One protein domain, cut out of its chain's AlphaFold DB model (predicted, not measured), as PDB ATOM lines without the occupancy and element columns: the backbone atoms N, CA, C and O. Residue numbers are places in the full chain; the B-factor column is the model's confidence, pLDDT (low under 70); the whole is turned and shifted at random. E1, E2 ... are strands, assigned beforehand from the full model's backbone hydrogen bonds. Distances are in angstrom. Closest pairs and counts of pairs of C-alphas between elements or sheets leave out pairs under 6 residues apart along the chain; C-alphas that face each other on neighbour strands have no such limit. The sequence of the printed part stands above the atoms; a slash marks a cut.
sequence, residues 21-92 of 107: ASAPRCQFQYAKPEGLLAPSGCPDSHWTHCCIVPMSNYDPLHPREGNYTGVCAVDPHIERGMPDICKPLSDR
ATOM      1  N   ALA A  21     101.945  92.928 122.452       52.94
ATOM      2  CA  ALA A  21     103.333  93.287 122.679       52.94
ATOM      3  C   ALA A  21     103.440  94.817 122.648       52.94
ATOM      4  O   ALA A  21     104.088  95.405 121.787       52.94
ATOM      5  N   SER A  22     102.745  95.490 123.568       62.97
ATOM      6  CA  SER A  22     103.050  96.873 123.883       62.97
ATOM      7  C   SER A  22     104.489  96.876 124.371       62.97
ATOM      8  O   SER A  22     104.803  96.193 125.352       62.97
ATOM      9  N   ALA A  23     105.361  97.585 123.662       74.12
ATOM     10  CA  ALA A  23     106.750  97.687 124.059       74.12
ATOM     11  C   ALA A  23     106.850  98.164 125.528       74.12
ATOM     12  O   ALA A  23     106.034  98.987 125.968       74.12
ATOM     13  N   PRO A  24     107.790  97.611 126.318       82.69
ATOM     14  CA  PRO A  24     107.914  97.919 127.732       82.69
ATOM     15  C   PRO A  24     108.143  99.415 127.941       82.69
ATOM     16  O   PRO A  24     108.713 100.105 127.095       82.69
ATOM     17  N   ARG A  25     107.679  99.929 129.079       85.19
ATOM     18  CA  ARG A  25     107.918 101.324 129.449       85.19
ATOM     19  C   ARG A  25     109.311 101.477 130.040       85.19
ATOM     20  O   ARG A  25     109.788 100.604 130.756       85.19
ATOM     21  N   CYS A  26     109.914 102.622 129.781       84.88
ATOM     22  CA  CYS A  26     111.178 103.037 130.365       84.88
ATOM     23  C   CYS A  26     111.038 104.432 130.972       84.88
ATOM     24  O   CYS A  26     110.050 105.129 130.730       84.88
ATOM     25  N   GLN A  27     111.989 104.821 131.811       85.75
ATOM     26  CA  GLN A  27     111.993 106.122 132.466       85.75
ATOM     27  C   GLN A  27     113.271 106.875 132.140       85.75
ATOM     28  O   GLN A  27     114.351 106.286 132.065       85.75
ATOM     29  N   PHE A  28     113.125 108.184 131.997       83.38
ATOM     30  CA  PHE A  28     114.222 109.130 131.929       83.38
ATOM     31  C   PHE A  28     114.169 110.032 133.142       83.38
ATOM     32  O   PHE A  28     113.092 110.351 133.644       83.38
ATOM     33  N   GLN A  29     115.331 110.519 133.533       85.25
ATOM     34  CA  GLN A  29     115.440 111.624 134.459       85.25
ATOM     35  C   GLN A  29     116.159 112.759 133.741       85.25
ATOM     36  O   GLN A  29     117.185 112.539 133.101       85.25
ATOM     37  N   TYR A  30     115.607 113.961 133.820       82.00
ATOM     38  CA  TYR A  30     116.297 115.173 133.410       82.00
ATOM     39  C   TYR A  30     116.744 115.919 134.666       82.00
ATOM     40  O   TYR A  30     115.916 116.220 135.530       82.00
ATOM     41  N   ALA A  31     118.036 116.218 134.760       84.81
ATOM     42  CA  ALA A  31     118.637 117.002 135.838       84.81
ATOM     43  C   ALA A  31     119.546 118.072 135.225       84.81
ATOM     44  O   ALA A  31     120.187 117.824 134.206       84.81
ATOM     45  N   LYS A  32     119.585 119.286 135.783       78.50
ATOM     46  CA  LYS A  32     120.550 120.308 135.365       78.50
ATOM     47  C   LYS A  32     121.778 120.228 136.280       78.50
ATOM     48  O   LYS A  32     121.615 120.185 137.495       78.50
ATOM     49  N   PRO A  33     123.000 120.326 135.730       79.38
ATOM     50  CA  PRO A  33     123.338 120.630 134.337       79.38
ATOM     51  C   PRO A  33     123.489 119.396 133.428       79.38
ATOM     52  O   PRO A  33     123.795 119.574 132.251       79.38
ATOM     53  N   GLU A  34     123.316 118.171 133.935       78.94
ATOM     54  CA  GLU A  34     123.670 116.937 133.212       78.94
ATOM     55  C   GLU A  34     122.805 116.645 131.972       78.94
ATOM     56  O   GLU A  34     123.230 115.927 131.065       78.94
ATOM     57  N   GLY A  35     121.598 117.205 131.907       79.50
ATOM     58  CA  GLY A  35     120.629 116.964 130.848       79.50
ATOM     59  C   GLY A  35     119.842 115.669 131.058       79.50
ATOM     60  O   GLY A  35     119.466 115.314 132.176       79.50
ATOM     61  N   LEU A  36     119.543 114.974 129.958       75.12
ATOM     62  CA  LEU A  36     118.797 113.716 129.967       75.12
ATOM     63  C   LEU A  36     119.719 112.559 130.369       75.12
ATOM     64  O   LEU A  36     120.596 112.151 129.600       75.12
ATOM     65  N   LEU A  37     119.503 112.041 131.575       79.06
ATOM     66  CA  LEU A  37     120.251 110.929 132.143       79.06
ATOM     67  C   LEU A  37     119.911 109.606 131.451       79.06
ATOM     68  O   LEU A  37     118.926 109.477 130.715       79.06
ATOM     69  N   ALA A  38     120.758 108.612 131.705       74.75
ATOM     70  CA  ALA A  38     120.639 107.283 131.138       74.75
ATOM     71  C   ALA A  38     119.263 106.646 131.437       74.75
ATOM     72  O   ALA A  38     118.848 106.597 132.598       74.75
ATOM     73  N   PRO A  39     118.553 106.133 130.416       76.62
ATOM     74  CA  PRO A  39     117.233 105.548 130.604       76.62
ATOM     75  C   PRO A  39     117.277 104.183 131.308       76.62
ATOM     76  O   PRO A  39     118.125 103.331 131.025       76.62
ATOM     77  N   SER A  40     116.286 103.927 132.164       79.50
ATOM     78  CA  SER A  40     116.113 102.661 132.895       79.50
ATOM     79  C   SER A  40     114.760 102.000 132.589       79.50
ATOM     80  O   SER A  40     113.858 102.626 132.035       79.50
ATOM     81  N   GLY A  41     114.612 100.710 132.910       80.12
ATOM     82  CA  GLY A  41     113.321 100.003 132.856       80.12
ATOM     83  C   GLY A  41     113.063  99.133 131.620       80.12
ATOM     84  O   GLY A  41     112.199  98.262 131.678       80.12
ATOM     85  N   CYS A  42     113.833  99.273 130.533       83.25
ATOM     86  CA  CYS A  42     113.782  98.272 129.459       83.25
ATOM     87  C   CYS A  42     114.386  96.939 129.941       83.25
ATOM     88  O   CYS A  42     115.465  96.957 130.535       83.25
ATOM     89  N   PRO A  43     113.745  95.788 129.694       80.94
ATOM     90  CA  PRO A  43     114.337  94.500 130.030       80.94
ATOM     91  C   PRO A  43     115.596  94.261 129.187       80.94
ATOM     92  O   PRO A  43     115.672  94.740 128.052       80.94
ATOM     93  N   ASP A  44     116.555  93.507 129.729       68.75
ATOM     94  CA  ASP A  44     117.765  93.094 129.012       68.75
ATOM     95  C   ASP A  44     117.379  92.107 127.902       68.75
ATOM     96  O   ASP A  44     117.270  90.897 128.090       68.75
ATOM     97  N   SER A  45     117.045  92.663 126.742       69.75
ATOM     98  CA  SER A  45     116.622  91.941 125.548       69.75
ATOM     99  C   SER A  45     117.019  92.751 124.307       69.75
ATOM    100  O   SER A  45     117.779  93.705 124.409       69.75
ATOM    101  N   HIS A  46     116.480  92.412 123.138       79.69
ATOM    102  CA  HIS A  46     116.692  93.075 121.845       79.69
ATOM    103  C   HIS A  46     116.330  94.581 121.764       79.69
ATOM    104  O   HIS A  46     116.394  95.158 120.682       79.69
ATOM    105  N   TRP A  47     115.938  95.227 122.865       83.88
ATOM    106  CA  TRP A  47     115.676  96.668 122.909       83.88
ATOM    107  C   TRP A  47     116.988  97.437 122.803       83.88
ATOM    108  O   TRP A  47     117.938  97.145 123.526       83.88
ATOM    109  N   THR A  48     117.031  98.454 121.950       81.69
ATOM    110  CA  THR A  48     118.245  99.257 121.747       81.69
ATOM    111  C   THR A  48     118.078 100.693 122.221       81.69
ATOM    112  O   THR A  48     119.066 101.329 122.581       81.69
ATOM    113  N   HIS A  49     116.845 101.200 122.295       85.88
ATOM    114  CA  HIS A  49     116.548 102.583 122.660       85.88
ATOM    115  C   HIS A  49     115.409 102.680 123.676       85.88
ATOM    116  O   HIS A  49     114.568 101.792 123.799       85.88
ATOM    117  N   CYS A  50     115.369 103.802 124.384       85.06
ATOM    118  CA  CYS A  50     114.208 104.288 125.113       85.06
ATOM    119  C   CYS A  50     113.794 105.614 124.476       85.06
ATOM    120  O   CYS A  50     114.630 106.509 124.343       85.06
ATOM    121  N   CYS A  51     112.529 105.741 124.080       84.69
ATOM    122  CA  CYS A  51     111.985 106.930 123.426       84.69
ATOM    123  C   CYS A  51     110.939 107.600 124.310       84.69
ATOM    124  O   CYS A  51     110.025 106.934 124.800       84.69
ATOM    125  N   ILE A  52     111.073 108.907 124.525       82.25
ATOM    126  CA  ILE A  52     110.099 109.709 125.265       82.25
ATOM    127  C   ILE A  52     108.750 109.623 124.559       82.25
ATOM    128  O   ILE A  52     108.664 109.821 123.352       82.25
ATOM    129  N   VAL A  53     107.686 109.333 125.312       76.56
ATOM    130  CA  VAL A  53     106.339 109.345 124.732       76.56
ATOM    131  C   VAL A  53     105.771 110.765 124.702       76.56
ATOM    132  O   VAL A  53     106.018 111.531 125.641       76.56
ATOM    133  N   PRO A  54     104.922 111.105 123.715       63.94
ATOM    134  CA  PRO A  54     104.307 112.432 123.604       63.94
ATOM    135  C   PRO A  54     103.546 112.887 124.861       63.94
ATOM    136  O   PRO A  54     103.463 114.074 125.155       63.94
ATOM    137  N   MET A  55     103.016 111.947 125.653       62.44
ATOM    138  CA  MET A  55     102.278 112.239 126.893       62.44
ATOM    139  C   MET A  55     103.170 112.570 128.103       62.44
ATOM    140  O   MET A  55     102.660 112.795 129.197       62.44
ATOM    141  N   SER A  56     104.495 112.568 127.955       62.09
ATOM    142  CA  SER A  56     105.434 112.747 129.070       62.09
ATOM    143  C   SER A  56     105.562 114.193 129.576       62.09
ATOM    144  O   SER A  56     106.258 114.413 130.562       62.09
ATOM    145  N   ASN A  57     104.907 115.180 128.947       73.31
ATOM    146  CA  ASN A  57     105.100 116.622 129.201       73.31
ATOM    147  C   ASN A  57     106.556 117.097 129.032       73.31
ATOM    148  O   ASN A  57     106.937 118.150 129.551       73.31
ATOM    149  N   TYR A  58     107.387 116.314 128.348       76.31
ATOM    150  CA  TYR A  58     108.751 116.696 128.039       76.31
ATOM    151  C   TYR A  58     108.760 117.745 126.921       76.31
ATOM    152  O   TYR A  58     108.235 117.499 125.836       76.31
ATOM    153  N   ASP A  59     109.363 118.905 127.186       78.81
ATOM    154  CA  ASP A  59     109.608 119.943 126.184       78.81
ATOM    155  C   ASP A  59     111.099 119.904 125.793       78.81
ATOM    156  O   ASP A  59     111.943 120.218 126.634       78.81
ATOM    157  N   PRO A  60     111.456 119.527 124.550       74.12
ATOM    158  CA  PRO A  60     112.847 119.498 124.101       74.12
ATOM    159  C   PRO A  60     113.500 120.884 124.033       74.12
ATOM    160  O   PRO A  60     114.725 120.971 124.100       74.12
ATOM    161  N   LEU A  61     112.714 121.958 123.907       78.44
ATOM    162  CA  LEU A  61     113.207 123.336 123.862       78.44
ATOM    163  C   LEU A  61     113.347 123.935 125.266       78.44
ATOM    164  O   LEU A  61     114.248 124.739 125.505       78.44
ATOM    165  N   HIS A  62     112.493 123.520 126.206       83.69
ATOM    166  CA  HIS A  62     112.515 123.981 127.598       83.69
ATOM    167  C   HIS A  62     112.373 122.821 128.598       83.69
ATOM    168  O   HIS A  62     111.395 122.768 129.356       83.69
ATOM    169  N   PRO A  63     113.350 121.897 128.650       78.62
ATOM    170  CA  PRO A  63     113.260 120.732 129.515       78.62
ATOM    171  C   PRO A  63     113.249 121.149 130.988       78.62
ATOM    172  O   PRO A  63     114.034 121.995 131.445       78.62
ATOM    173  N   ARG A  64     112.323 120.553 131.738       83.62
ATOM    174  CA  ARG A  64     112.182 120.758 133.181       83.62
ATOM    175  C   ARG A  64     112.868 119.612 133.906       83.62
ATOM    176  O   ARG A  64     112.947 118.499 133.404       83.62
ATOM    177  N   GLU A  65     113.393 119.892 135.087       86.25
ATOM    178  CA  GLU A  65     113.918 118.819 135.926       86.25
ATOM    179  C   GLU A  65     112.778 117.919 136.383       86.25
ATOM    180  O   GLU A  65     111.712 118.400 136.775       86.25
ATOM    181  N   GLY A  66     112.995 116.611 136.299       84.06
ATOM    182  CA  GLY A  66     111.974 115.638 136.645       84.06
ATOM    183  C   GLY A  66     112.122 114.312 135.920       84.06
ATOM    184  O   GLY A  66     113.049 114.090 135.138       84.06
ATOM    185  N   ASN A  67     111.172 113.428 136.211       86.00
ATOM    186  CA  ASN A  67     111.102 112.100 135.626       86.00
ATOM    187  C   ASN A  67     110.112 112.088 134.466       86.00
ATOM    188  O   ASN A  67     108.975 112.544 134.593       86.00
ATOM    189  N   TYR A  68     110.541 111.506 133.356       83.81
ATOM    190  CA  TYR A  68     109.776 111.396 132.127       83.81
ATOM    191  C   TYR A  68     109.559 109.932 131.778       83.81
ATOM    192  O   TYR A  68     110.415 109.080 132.015       83.81
ATOM    193  N   THR A  69     108.396 109.632 131.207       84.38
ATOM    194  CA  THR A  69     108.075 108.275 130.759       84.38
ATOM    195  C   THR A  69     108.416 108.118 129.285       84.38
ATOM    196  O   THR A  69     108.154 109.006 128.473       84.38
ATOM    197  N   GLY A  70     108.969 106.963 128.948       87.00
ATOM    198  CA  GLY A  70     109.232 106.522 127.594       87.00
ATOM    199  C   GLY A  70     108.752 105.106 127.328       87.00
ATOM    200  O   GLY A  70     108.192 104.428 128.194       87.00
ATOM    201  N   VAL A  71     109.008 104.662 126.106       86.94
ATOM    202  CA  VAL A  71     108.762 103.306 125.624       86.94
ATOM    203  C   VAL A  71     110.039 102.776 124.980       86.94
ATOM    204  O   VAL A  71     110.751 103.500 124.285       86.94
ATOM    205  N   CYS A  72     110.348 101.513 125.252       85.44
ATOM    206  CA  CYS A  72     111.492 100.828 124.674       85.44
ATOM    207  C   CYS A  72     111.278 100.629 123.172       85.44
ATOM    208  O   CYS A  72     110.189 100.269 122.733       85.44
ATOM    209  N   ALA A  73     112.319 100.847 122.382       83.94
ATOM    210  CA  ALA A  73     112.283 100.705 120.937       83.94
ATOM    211  C   ALA A  73     113.486  99.895 120.449       83.94
ATOM    212  O   ALA A  73     114.535  99.837 121.099       83.94
ATOM    213  N   VAL A  74     113.306  99.256 119.300       84.06
ATOM    214  CA  VAL A  74     114.351  98.525 118.582       84.06
ATOM    215  C   VAL A  74     114.673  99.355 117.352       84.06
ATOM    216  O   VAL A  74     113.802  99.540 116.508       84.06
ATOM    217  N   ASP A  75     115.881  99.902 117.320       78.88
ATOM    218  CA  ASP A  75     116.457 100.718 116.245       78.88
ATOM    219  C   ASP A  75     115.443 101.673 115.598       78.88
ATOM    220  O   ASP A  75     115.121 101.547 114.412       78.88
ATOM    221  N   PRO A  76     114.890 102.619 116.385       71.25
ATOM    222  CA  PRO A  76     113.915 103.561 115.872       71.25
ATOM    223  C   PRO A  76     114.538 104.380 114.738       71.25
ATOM    224  O   PRO A  76     115.680 104.836 114.824       71.25
ATOM    225  N   HIS A  77     113.768 104.592 113.674       71.88
ATOM    226  CA  HIS A  77     114.172 105.499 112.612       71.88
ATOM    227  C   HIS A  77     114.034 106.942 113.110       71.88
ATOM    228  O   HIS A  77     112.933 107.487 113.142       71.88
ATOM    229  N   ILE A  78     115.143 107.539 113.548       66.44
ATOM    230  CA  ILE A  78     115.176 108.914 114.053       66.44
ATOM    231  C   ILE A  78     115.623 109.832 112.916       66.44
ATOM    232  O   ILE A  78     116.801 109.875 112.554       66.44
ATOM    233  N   GLU A  79     114.682 110.588 112.361       62.66
ATOM    234  CA  GLU A  79     114.994 111.635 111.391       62.66
ATOM    235  C   GLU A  79     115.451 112.917 112.094       62.66
ATOM    236  O   GLU A  79     115.073 113.234 113.228       62.66
ATOM    237  N   ARG A  80     116.281 113.695 111.394       52.28
ATOM    238  CA  ARG A  80     116.803 114.967 111.897       52.28
ATOM    239  C   ARG A  80     115.645 115.961 112.048       52.28
ATOM    240  O   ARG A  80     115.115 116.435 111.051       52.28
ATOM    241  N   GLY A  81     115.286 116.295 113.288       53.69
ATOM    242  CA  GLY A  81     114.186 117.215 113.600       53.69
ATOM    243  C   GLY A  81     112.919 116.550 114.140       53.69
ATOM    244  O   GLY A  81     111.949 117.260 114.397       53.69
ATOM    245  N   MET A  82     112.913 115.228 114.355       57.47
ATOM    246  CA  MET A  82     111.823 114.603 115.103       57.47
ATOM    247  C   MET A  82     111.786 115.126 116.553       57.47
ATOM    248  O   MET A  82     112.838 115.224 117.190       57.47
ATOM    249  N   PRO A  83     110.592 115.454 117.086       53.94
ATOM    250  CA  PRO A  83     110.424 115.906 118.469       53.94
ATOM    251  C   PRO A  83     110.622 114.772 119.487       53.94
ATOM    252  O   PRO A  83     110.838 115.038 120.671       53.94
ATOM    253  N   ASP A  84     110.555 113.518 119.029       58.16
ATOM    254  CA  ASP A  84     110.686 112.329 119.860       58.16
ATOM    255  C   ASP A  84     112.156 112.101 120.227       58.16
ATOM    256  O   ASP A  84     112.985 111.687 119.414       58.16
ATOM    257  N   ILE A  85     112.496 112.379 121.487       72.00
ATOM    258  CA  ILE A  85     113.828 112.088 122.013       72.00
ATOM    259  C   ILE A  85     113.937 110.592 122.291       72.00
ATOM    260  O   ILE A  85     113.363 110.080 123.254       72.00
ATOM    261  N   CYS A  86     114.732 109.907 121.478       77.62
ATOM    262  CA  CYS A  86     115.188 108.550 121.736       77.62
ATOM    263  C   CYS A  86     116.639 108.574 122.226       77.62
ATOM    264  O   CYS A  86     117.525 109.096 121.550       77.62
ATOM    265  N   LYS A  87     116.891 107.982 123.394       76.38
ATOM    266  CA  LYS A  87     118.245 107.722 123.899       76.38
ATOM    267  C   LYS A  87     118.565 106.237 123.757       76.38
ATOM    268  O   LYS A  87     117.706 105.406 124.073       76.38
ATOM    269  N   PRO A  88     119.780 105.882 123.320       76.31
ATOM    270  CA  PRO A  88     120.196 104.493 123.291       76.31
ATOM    271  C   PRO A  88     120.294 103.938 124.718       76.31
ATOM    272  O   PRO A  88     120.685 104.628 125.657       76.31
ATOM    273  N   LEU A  89     119.945 102.663 124.887       68.31
ATOM    274  CA  LEU A  89     120.098 101.941 126.152       68.31
ATOM    275  C   LEU A  89     121.563 101.618 126.457       68.31
ATOM    276  O   LEU A  89     121.884 101.322 127.603       68.31
ATOM    277  N   SER A  90     122.458 101.704 125.470       64.69
ATOM    278  CA  SER A  90     123.905 101.601 125.683       64.69
ATOM    279  C   SER A  90     124.464 102.741 126.538       64.69
ATOM    280  O   SER A  90     125.526 102.579 127.127       64.69
ATOM    281  N   ASP A  91     123.743 103.867 126.637       58.59
ATOM    282  CA  ASP A  91     124.075 104.973 127.543       58.59
ATOM    283  C   ASP A  91     123.730 104.645 129.002       58.59
ATOM    284  O   ASP A  91     124.012 105.471 129.871       58.59
ATOM    285  N   ARG A  92     123.129 103.475 129.303       58.50
ATOM    286  CA  ARG A  92     123.064 102.938 130.670       58.50
ATOM    287  C   ARG A  92     124.466 102.970 131.220       58.50
ATOM    288  O   ARG A  92     125.307 102.150 130.857       58.50
TER     289      ARG A  92
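What this domain is: This is residues 21 to 92 of the 107 residues of an uncharacterized protein of Sporisorium reilianum (strain SRZ2) (UniProt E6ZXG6). Little regular structure is found here: one strongly twisted sheet of four strands, curled like part of a barrel, with three long loops joining them. The printed part has 72 residues, 22 of them in E1 to E4, and no named helix: all strand. Across the antiparallel sheet the order is E1, E3, E2, E4. It is compact, with radius of gyration of the C-alphas 11.5 A and spans of 31 by 22 by 20 A.

Where its parts are: Find C-alpha 66 at (111.974, 115.638, 136.645); from there E3, residues 66 to 73, runs 21.7 A. E1, residues 25 to 31, runs 20.0 A. E2 is residues 49 to 52, 10.0 A; E4, residues 86 to 88, 6.6 A, ends at (120.196, 104.493, 123.291).

How they stand to each other: Beside inner strand E3, look for E1, antiparallel at 142 degrees, with N 28 and O 68 within hydrogen-bond range at 2.9 A. E2 forms a hairpin with E3, antiparallel at 131 degrees; N 71 and O 51 are 2.8 A apart. Edge strand E4 is antiparallel to E2 at 154 degrees, N 50 and O 87 being 2.9 A apart. E1 and E4 are apart.

The domain as a whole: C-alphas 21 and 33, the farthest apart, are 35.8 A apart. The printed part has no cut; its three links are long. Confidence is low, under 70, in 18 residues, among them 78 to 84.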